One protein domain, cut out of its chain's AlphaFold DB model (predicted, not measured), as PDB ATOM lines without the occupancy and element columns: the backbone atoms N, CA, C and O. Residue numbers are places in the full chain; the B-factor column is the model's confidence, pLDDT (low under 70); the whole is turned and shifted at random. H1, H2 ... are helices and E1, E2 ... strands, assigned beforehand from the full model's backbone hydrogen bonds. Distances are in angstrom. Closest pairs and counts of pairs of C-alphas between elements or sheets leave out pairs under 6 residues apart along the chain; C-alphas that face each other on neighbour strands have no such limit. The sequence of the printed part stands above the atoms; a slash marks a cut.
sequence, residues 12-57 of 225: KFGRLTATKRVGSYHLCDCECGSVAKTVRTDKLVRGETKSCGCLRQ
ATOM      1  N   LYS A  12     -15.590  15.565 267.521       85.31
ATOM      2  CA  LYS A  12     -14.477  16.046 268.335       85.31
ATOM      3  C   LYS A  12     -13.758  17.205 267.638       85.31
ATOM      4  O   LYS A  12     -13.331  17.098 266.491       85.31
ATOM      5  N   PHE A  13     -13.596  18.308 268.358       85.19
ATOM      6  CA  PHE A  13     -12.920  19.534 267.945       85.19
ATOM      7  C   PHE A  13     -11.781  19.827 268.929       85.19
ATOM      8  O   PHE A  13     -11.955  20.496 269.949       85.19
ATOM      9  N   GLY A  14     -10.592  19.292 268.644       87.00
ATOM     10  CA  GLY A  14      -9.480  19.320 269.595       87.00
ATOM     11  C   GLY A  14      -9.778  18.425 270.797       87.00
ATOM     12  O   GLY A  14      -9.934  17.225 270.627       87.00
ATOM     13  N   ARG A  15      -9.879  19.011 271.991       85.56
ATOM     14  CA  ARG A  15     -10.269  18.343 273.246       85.56
ATOM     15  C   ARG A  15     -11.747  18.523 273.596       85.56
ATOM     16  O   ARG A  15     -12.139  18.210 274.712       85.56
ATOM     17  N   LEU A  16     -12.539  19.119 272.704       89.00
ATOM     18  CA  LEU A  16     -13.965  19.352 272.919       89.00
ATOM     19  C   LEU A  16     -14.794  18.368 272.108       89.00
ATOM     20  O   LEU A  16     -14.596  18.261 270.904       89.00
ATOM     21  N   THR A  17     -15.772  17.732 272.736       88.81
ATOM     22  CA  THR A  17     -16.754  16.874 272.067       88.81
ATOM     23  C   THR A  17     -18.113  17.545 272.145       88.81
ATOM     24  O   THR A  17     -18.600  17.831 273.236       88.81
ATOM     25  N   ALA A  18     -18.731  17.845 271.002       88.25
ATOM     26  CA  ALA A  18     -20.030  18.515 270.985       88.25
ATOM     27  C   ALA A  18     -21.146  17.543 271.399       88.25
ATOM     28  O   ALA A  18     -21.395  16.564 270.704       88.25
ATOM     29  N   THR A  19     -21.850  17.820 272.495       88.12
ATOM     30  CA  THR A  19     -22.870  16.916 273.054       88.12
ATOM     31  C   THR A  19     -24.293  17.386 272.807       88.12
ATOM     32  O   THR A  19     -25.165  16.579 272.494       88.12
ATOM     33  N   LYS A  20     -24.549  18.694 272.876       86.25
ATOM     34  CA  LYS A  20     -25.899  19.245 272.681       86.25
ATOM     35  C   LYS A  20     -25.862  20.539 271.884       86.25
ATOM     36  O   LYS A  20     -24.958  21.351 272.043       86.25
ATOM     37  N   ARG A  21     -26.864  20.760 271.031       83.56
ATOM     38  CA  ARG A  21     -27.041  22.019 270.300       83.56
ATOM     39  C   ARG A  21     -28.082  22.903 270.979       83.56
ATOM     40  O   ARG A  21     -29.169  22.439 271.304       83.56
ATOM     41  N   VAL A  22     -27.757  24.182 271.134       83.06
ATOM     42  CA  VAL A  22     -28.629  25.234 271.665       83.06
ATOM     43  C   VAL A  22     -28.565  26.427 270.704       83.06
ATOM     44  O   VAL A  22     -27.687  27.285 270.793       83.06
ATOM     45  N   GLY A  23     -29.459  26.448 269.711       82.44
ATOM     46  CA  GLY A  23     -29.483  27.481 268.668       82.44
ATOM     47  C   GLY A  23     -28.200  27.518 267.821       82.44
ATOM     48  O   GLY A  23     -27.871  26.549 267.125       82.44
ATOM     49  N   SER A  24     -27.489  28.650 267.879       82.38
ATOM     50  CA  SER A  24     -26.188  28.891 267.221       82.38
ATOM     51  C   SER A  24     -24.977  28.465 268.068       82.38
ATOM     52  O   SER A  24     -23.829  28.727 267.697       82.38
ATOM     53  N   TYR A  25     -25.229  27.843 269.220       84.69
ATOM     54  CA  TYR A  25     -24.220  27.358 270.151       84.69
ATOM     55  C   TYR A  25     -24.318  25.843 270.324       84.69
ATOM     56  O   TYR A  25     -25.369  25.231 270.130       84.69
ATOM     57  N   HIS A  26     -23.208  25.240 270.724       86.88
ATOM     58  CA  HIS A  26     -23.119  23.856 271.149       86.88
ATOM     59  C   HIS A  26     -22.526  23.795 272.549       86.88
ATOM     60  O   HIS A  26     -21.546  24.474 272.847       86.88
ATOM     61  N   LEU A  27     -23.124  22.968 273.396       87.56
ATOM     62  CA  LEU A  27     -22.488  22.469 274.601       87.56
ATOM     63  C   LEU A  27     -21.452  21.435 274.187       87.56
ATOM     64  O   LEU A  27     -21.735  20.545 273.377       87.56
ATOM     65  N   CYS A  28     -20.243  21.600 274.703       87.31
ATOM     66  CA  CYS A  28     -19.136  20.711 274.440       87.31
ATOM     67  C   CYS A  28     -18.490  20.264 275.742       87.31
ATOM     68  O   CYS A  28     -18.138  21.099 276.581       87.31
ATOM     69  N   ASP A  29     -18.261  18.964 275.853       87.38
ATOM     70  CA  ASP A  29     -17.538  18.375 276.969       87.38
ATOM     71  C   ASP A  29     -16.048  18.374 276.658       87.38
ATOM     72  O   ASP A  29     -15.630  18.094 275.533       87.38
ATOM     73  N   CYS A  30     -15.243  18.753 277.646       86.50
ATOM     74  CA  CYS A  30     -13.794  18.763 277.518       86.50
ATOM     75  C   CYS A  30     -13.213  17.446 278.023       86.50
ATOM     76  O   CYS A  30     -13.557  17.005 279.115       86.50
ATOM     77  N   GLU A  31     -12.226  16.900 277.318       85.88
ATOM     78  CA  GLU A  31     -11.452  15.732 277.778       85.88
ATOM     79  C   GLU A  31     -10.714  15.973 279.102       85.88
ATOM     80  O   GLU A  31     -10.347  15.039 279.797       85.88
ATOM     81  N   CYS A  32     -10.527  17.238 279.473       79.50
ATOM     82  CA  CYS A  32      -9.954  17.646 280.746       79.50
ATOM     83  C   CYS A  32     -10.899  17.472 281.953       79.50
ATOM     84  O   CYS A  32     -10.522  17.830 283.063       79.50
ATOM     85  N   GLY A  33     -12.136  17.003 281.745       78.00
ATOM     86  CA  GLY A  33     -13.111  16.757 282.816       78.00
ATOM     87  C   GLY A  33     -13.754  18.016 283.411       78.00
ATOM     88  O   GLY A  33     -14.540  17.922 284.349       78.00
ATOM     89  N   SER A  34     -13.449  19.205 282.882       76.94
ATOM     90  CA  SER A  34     -14.084  20.455 283.310       76.94
ATOM     91  C   SER A  34     -15.543  20.540 282.858       76.94
ATOM     92  O   SER A  34     -15.905  19.962 281.833       76.94
ATOM     93  N   VAL A  35     -16.329  21.385 283.533       75.56
ATOM     94  CA  VAL A  35     -17.732  21.686 283.194       75.56
ATOM     95  C   VAL A  35     -17.922  21.960 281.694       75.56
ATOM     96  O   VAL A  35     -17.103  22.641 281.065       75.56
ATOM     97  N   ALA A  36     -19.019  21.433 281.141       76.81
ATOM     98  CA  ALA A  36     -19.401  21.581 279.743       76.81
ATOM     99  C   ALA A  36     -19.372  23.055 279.306       76.81
ATOM    100  O   ALA A  36     -19.998  23.927 279.916       76.81
ATOM    101  N   LYS A  37     -18.646  23.345 278.224       81.62
ATOM    102  CA  LYS A  37     -18.476  24.704 277.707       81.62
ATOM    103  C   LYS A  37     -19.438  24.962 276.561       81.62
ATOM    104  O   LYS A  37     -19.520  24.180 275.620       81.62
ATOM    105  N   THR A  38     -20.111  26.108 276.603       86.88
ATOM    106  CA  THR A  38     -20.950  26.566 275.491       86.88
ATOM    107  C   THR A  38     -20.089  27.306 274.467       86.88
ATOM    108  O   THR A  38     -19.449  28.308 274.789       86.88
ATOM    109  N   VAL A  39     -20.048  26.814 273.229       83.69
ATOM    110  CA  VAL A  39     -19.208  27.340 272.143       83.69
ATOM    111  C   VAL A  39     -20.050  27.579 270.895       83.69
ATOM    112  O   VAL A  39     -20.928  26.791 270.558       83.69
ATOM    113  N   ARG A  40     -19.793  28.680 270.185       86.94
ATOM    114  CA  ARG A  40     -20.504  29.019 268.946       86.94
ATOM    115  C   ARG A  40     -20.136  28.041 267.820       86.94
ATOM    116  O   ARG A  40     -18.966  27.686 267.673       86.94
ATOM    117  N   THR A  41     -21.113  27.617 267.014       83.00
ATOM    118  CA  THR A  41     -20.925  26.594 265.961       83.00
ATOM    119  C   THR A  41     -19.807  26.951 264.979       83.00
ATOM    120  O   THR A  41     -18.971  26.118 264.641       83.00
ATOM    121  N   ASP A  42     -19.750  28.201 264.535       84.19
ATOM    122  CA  ASP A  42     -18.729  28.689 263.604       84.19
ATOM    123  C   ASP A  42     -17.313  28.659 264.207       84.19
ATOM    124  O   ASP A  42     -16.357  28.372 263.493       84.19
ATOM    125  N   LYS A  43     -17.168  28.896 265.516       84.25
ATOM    126  CA  LYS A  43     -15.878  28.853 266.222       84.25
ATOM    127  C   LYS A  43     -15.343  27.429 266.376       84.25
ATOM    128  O   LYS A  43     -14.125  27.244 266.355       84.25
ATOM    129  N   LEU A  44     -16.234  26.440 266.485       82.50
ATOM    130  CA  LEU A  44     -15.877  25.017 266.448       82.50
ATOM    131  C   LEU A  44     -15.443  24.602 265.040       82.50
ATOM    132  O   LEU A  44     -14.362  24.048 264.867       82.50
ATOM    133  N   VAL A  45     -16.242  24.946 264.022       82.44
ATOM    134  CA  VAL A  45     -15.968  24.571 262.623       82.44
ATOM    135  C   VAL A  45     -14.690  25.226 262.092       82.44
ATOM    136  O   VAL A  45     -13.926  24.579 261.386       82.44
ATOM    137  N   ARG A  46     -14.417  26.487 262.454       82.44
ATOM    138  CA  ARG A  46     -13.169  27.187 262.090       82.44
ATOM    139  C   ARG A  46     -11.956  26.737 262.912       82.44
ATOM    140  O   ARG A  46     -10.850  27.190 262.642       82.44
ATOM    141  N   GLY A  47     -12.149  25.881 263.918       81.88
ATOM    142  CA  GLY A  47     -11.072  25.382 264.773       81.88
ATOM    143  C   GLY A  47     -10.462  26.436 265.703       81.88
ATOM    144  O   GLY A  47      -9.353  26.238 266.193       81.88
ATOM    145  N   GLU A  48     -11.158  27.548 265.957       82.25
ATOM    146  CA  GLU A  48     -10.687  28.593 266.873       82.25
ATOM    147  C   GLU A  48     -10.802  28.153 268.339       82.25
ATOM    148  O   GLU A  48      -9.979  28.518 269.175       82.25
ATOM    149  N   THR A  49     -11.819  27.349 268.667       83.75
ATOM    150  CA  THR A  49     -12.028  26.829 270.025       83.75
ATOM    151  C   THR A  49     -11.753  25.330 270.061       83.75
ATOM    152  O   THR A  49     -12.558  24.540 269.580       83.75
ATOM    153  N   LYS A  50     -10.606  24.950 270.634       82.69
ATOM    154  CA  LYS A  50     -10.121  23.556 270.693       82.69
ATOM    155  C   LYS A  50     -10.163  22.945 272.096       82.69
ATOM    156  O   LYS A  50      -9.842  21.776 272.260       82.69
ATOM    157  N   SER A  51     -10.469  23.733 273.124       84.81
ATOM    158  CA  SER A  51     -10.507  23.287 274.521       84.81
ATOM    159  C   SER A  51     -11.396  24.201 275.363       84.81
ATOM    160  O   SER A  51     -11.762  25.307 274.943       84.81
ATOM    161  N   CYS A  52     -11.722  23.777 276.587       81.44
ATOM    162  CA  CYS A  52     -12.451  24.634 277.518       81.44
ATOM    163  C   CYS A  52     -11.626  25.857 277.976       81.44
ATOM    164  O   CYS A  52     -12.191  26.834 278.467       81.44
ATOM    165  N   GLY A  53     -10.310  25.838 277.749       76.56
ATOM    166  CA  GLY A  53      -9.329  26.746 278.342       76.56
ATOM    167  C   GLY A  53      -8.115  25.996 278.901       76.56
ATOM    168  O   GLY A  53      -7.032  26.573 278.944       76.56
ATOM    169  N   CYS A  54      -8.266  24.701 279.214       78.56
ATOM    170  CA  CYS A  54      -7.208  23.845 279.766       78.56
ATOM    171  C   CYS A  54      -5.932  23.842 278.916       78.56
ATOM    172  O   CYS A  54      -4.846  24.043 279.434       78.56
ATOM    173  N   LEU A  55      -6.059  23.752 277.591       81.56
ATOM    174  CA  LEU A  55      -4.905  23.743 276.688       81.56
ATOM    175  C   LEU A  55      -4.091  25.047 276.756       81.56
ATOM    176  O   LEU A  55      -2.876  25.027 276.613       81.56
ATOM    177  N   ARG A  56      -4.749  26.188 277.008       78.88
ATOM    178  CA  ARG A  56      -4.061  27.469 277.221       78.88
ATOM    179  C   ARG A  56      -3.420  27.532 278.609       78.88
ATOM    180  O   ARG A  56      -2.358  28.129 278.744       78.88
ATOM    181  N   GLN A  57      -4.056  26.945 279.622       73.81
ATOM    182  CA  GLN A  57      -3.479  26.833 280.965       73.81
ATOM    183  C   GLN A  57      -2.232  25.947 280.969       73.81
ATOM    184  O   GLN A  57      -1.218  26.382 281.496       73.81
TER     185      GLN A  57
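Overview. This is residues 12 to 57 of the 225 residues of an uncharacterized protein of Burkholderia sp. JKS000303 (UniProt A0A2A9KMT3). A small sheet of three strands, E1, E2 and E3, folded to and fro, makes the body of this domain, with the short helix H1 following straight on from E3 and standing over the sheet, beside its strands. After H1 the chain runs back to a second short helix, H2, which lies off the sheet at one end of the longest axis. The printed part has 46 residues, with three named strands and two named helices in the order E1, E2, E3, H1, H2; the sheet has the order E1 - E2 - E3, all antiparallel. The class is mixed, helices and strands. The whole is compact, with a radius of gyration of the C-alphas of 9.4 A, and its C-alphas span 28 by 19 by 14 A.

Arrangement. The printed part begins with a short pairing: residues 12 to 13 pair antiparallel with residues 16 to 17 of E1, the strand of residues 16 to 22. E2, residues 25 to 30, is the antiparallel neighbour of E1, with 149 degrees between their directions. The two form a hairpin; the C-alphas of Ala 18 and Cys 28 face each other at 4.2 A. Across this pair N 17 and O 29 are within hydrogen-bond range at 2.8 A, and N 27 and O 20 at 2.8 A. E3, residues 37 to 40, is the other antiparallel neighbour of E2, at 140 degrees. E2 and E3 also form a hairpin, and the C-alphas of Tyr 25 and Arg 40 face each other at 4.2 A. Here N 26 and O 39 are within hydrogen-bond range at 2.8 A, as are N 37 and O 28 at 2.8 A. The three strands make a meander, each strand the antiparallel neighbour of the one before; E1 and E3 are the edge strands and E2 is the inner strand. H1, residues 41 to 45, is on the sheet, with a height over the sheet of 8.3 A. It lies over none of the strands, but only just: dropped onto the local plane, 2 of its 5 C-alphas fall on E2. The closest C-alphas of E2 and H1 are those of Tyr 25 and Thr 41, 5.4 A apart. E1 and H1 are near each other, with 6 pairs of C-alphas within 10 A. H2, residues 54 to 57, is not on the sheet and is apart from E1, E2, E3 and H1. In H1 every O i to N i+4 pair is within hydrogen-bond range; H2 is too short for such a pair, and its 1 pair of O i and N i+3 is within range.

Along the chain. E1 runs from Leu 16, with its C-alpha at (-13.965, 19.352, 272.919), to Val 22, over 15.8 A. E2 runs from Tyr 25 to Cys 30 over 15.4 A. E3, from Lys 37 to Arg 40, measures 10.0 A and ends with C-alpha 40 at (-20.504, 29.019, 268.946). H1 goes from Thr 41 to Val 45. H2 goes from Cys 54 to Gln 57, whose C-alpha is at (-3.479, 26.833, 280.965).

Size, cuts and confidence. The two C-alphas farthest apart are those of Gly 23 and Gln 57, at 28.8 A. The C-alphas of Lys 12 and Gln 57, the first and last printed residues, are 19.9 A apart. The printed part has no cut. The links E1 to E2 and E3 to H1 are tight, those from E2 to E3 and from H1 to H2 are short, and no link is long. The mean pLDDT of the printed part is 83.3, and no printed residue is under 70.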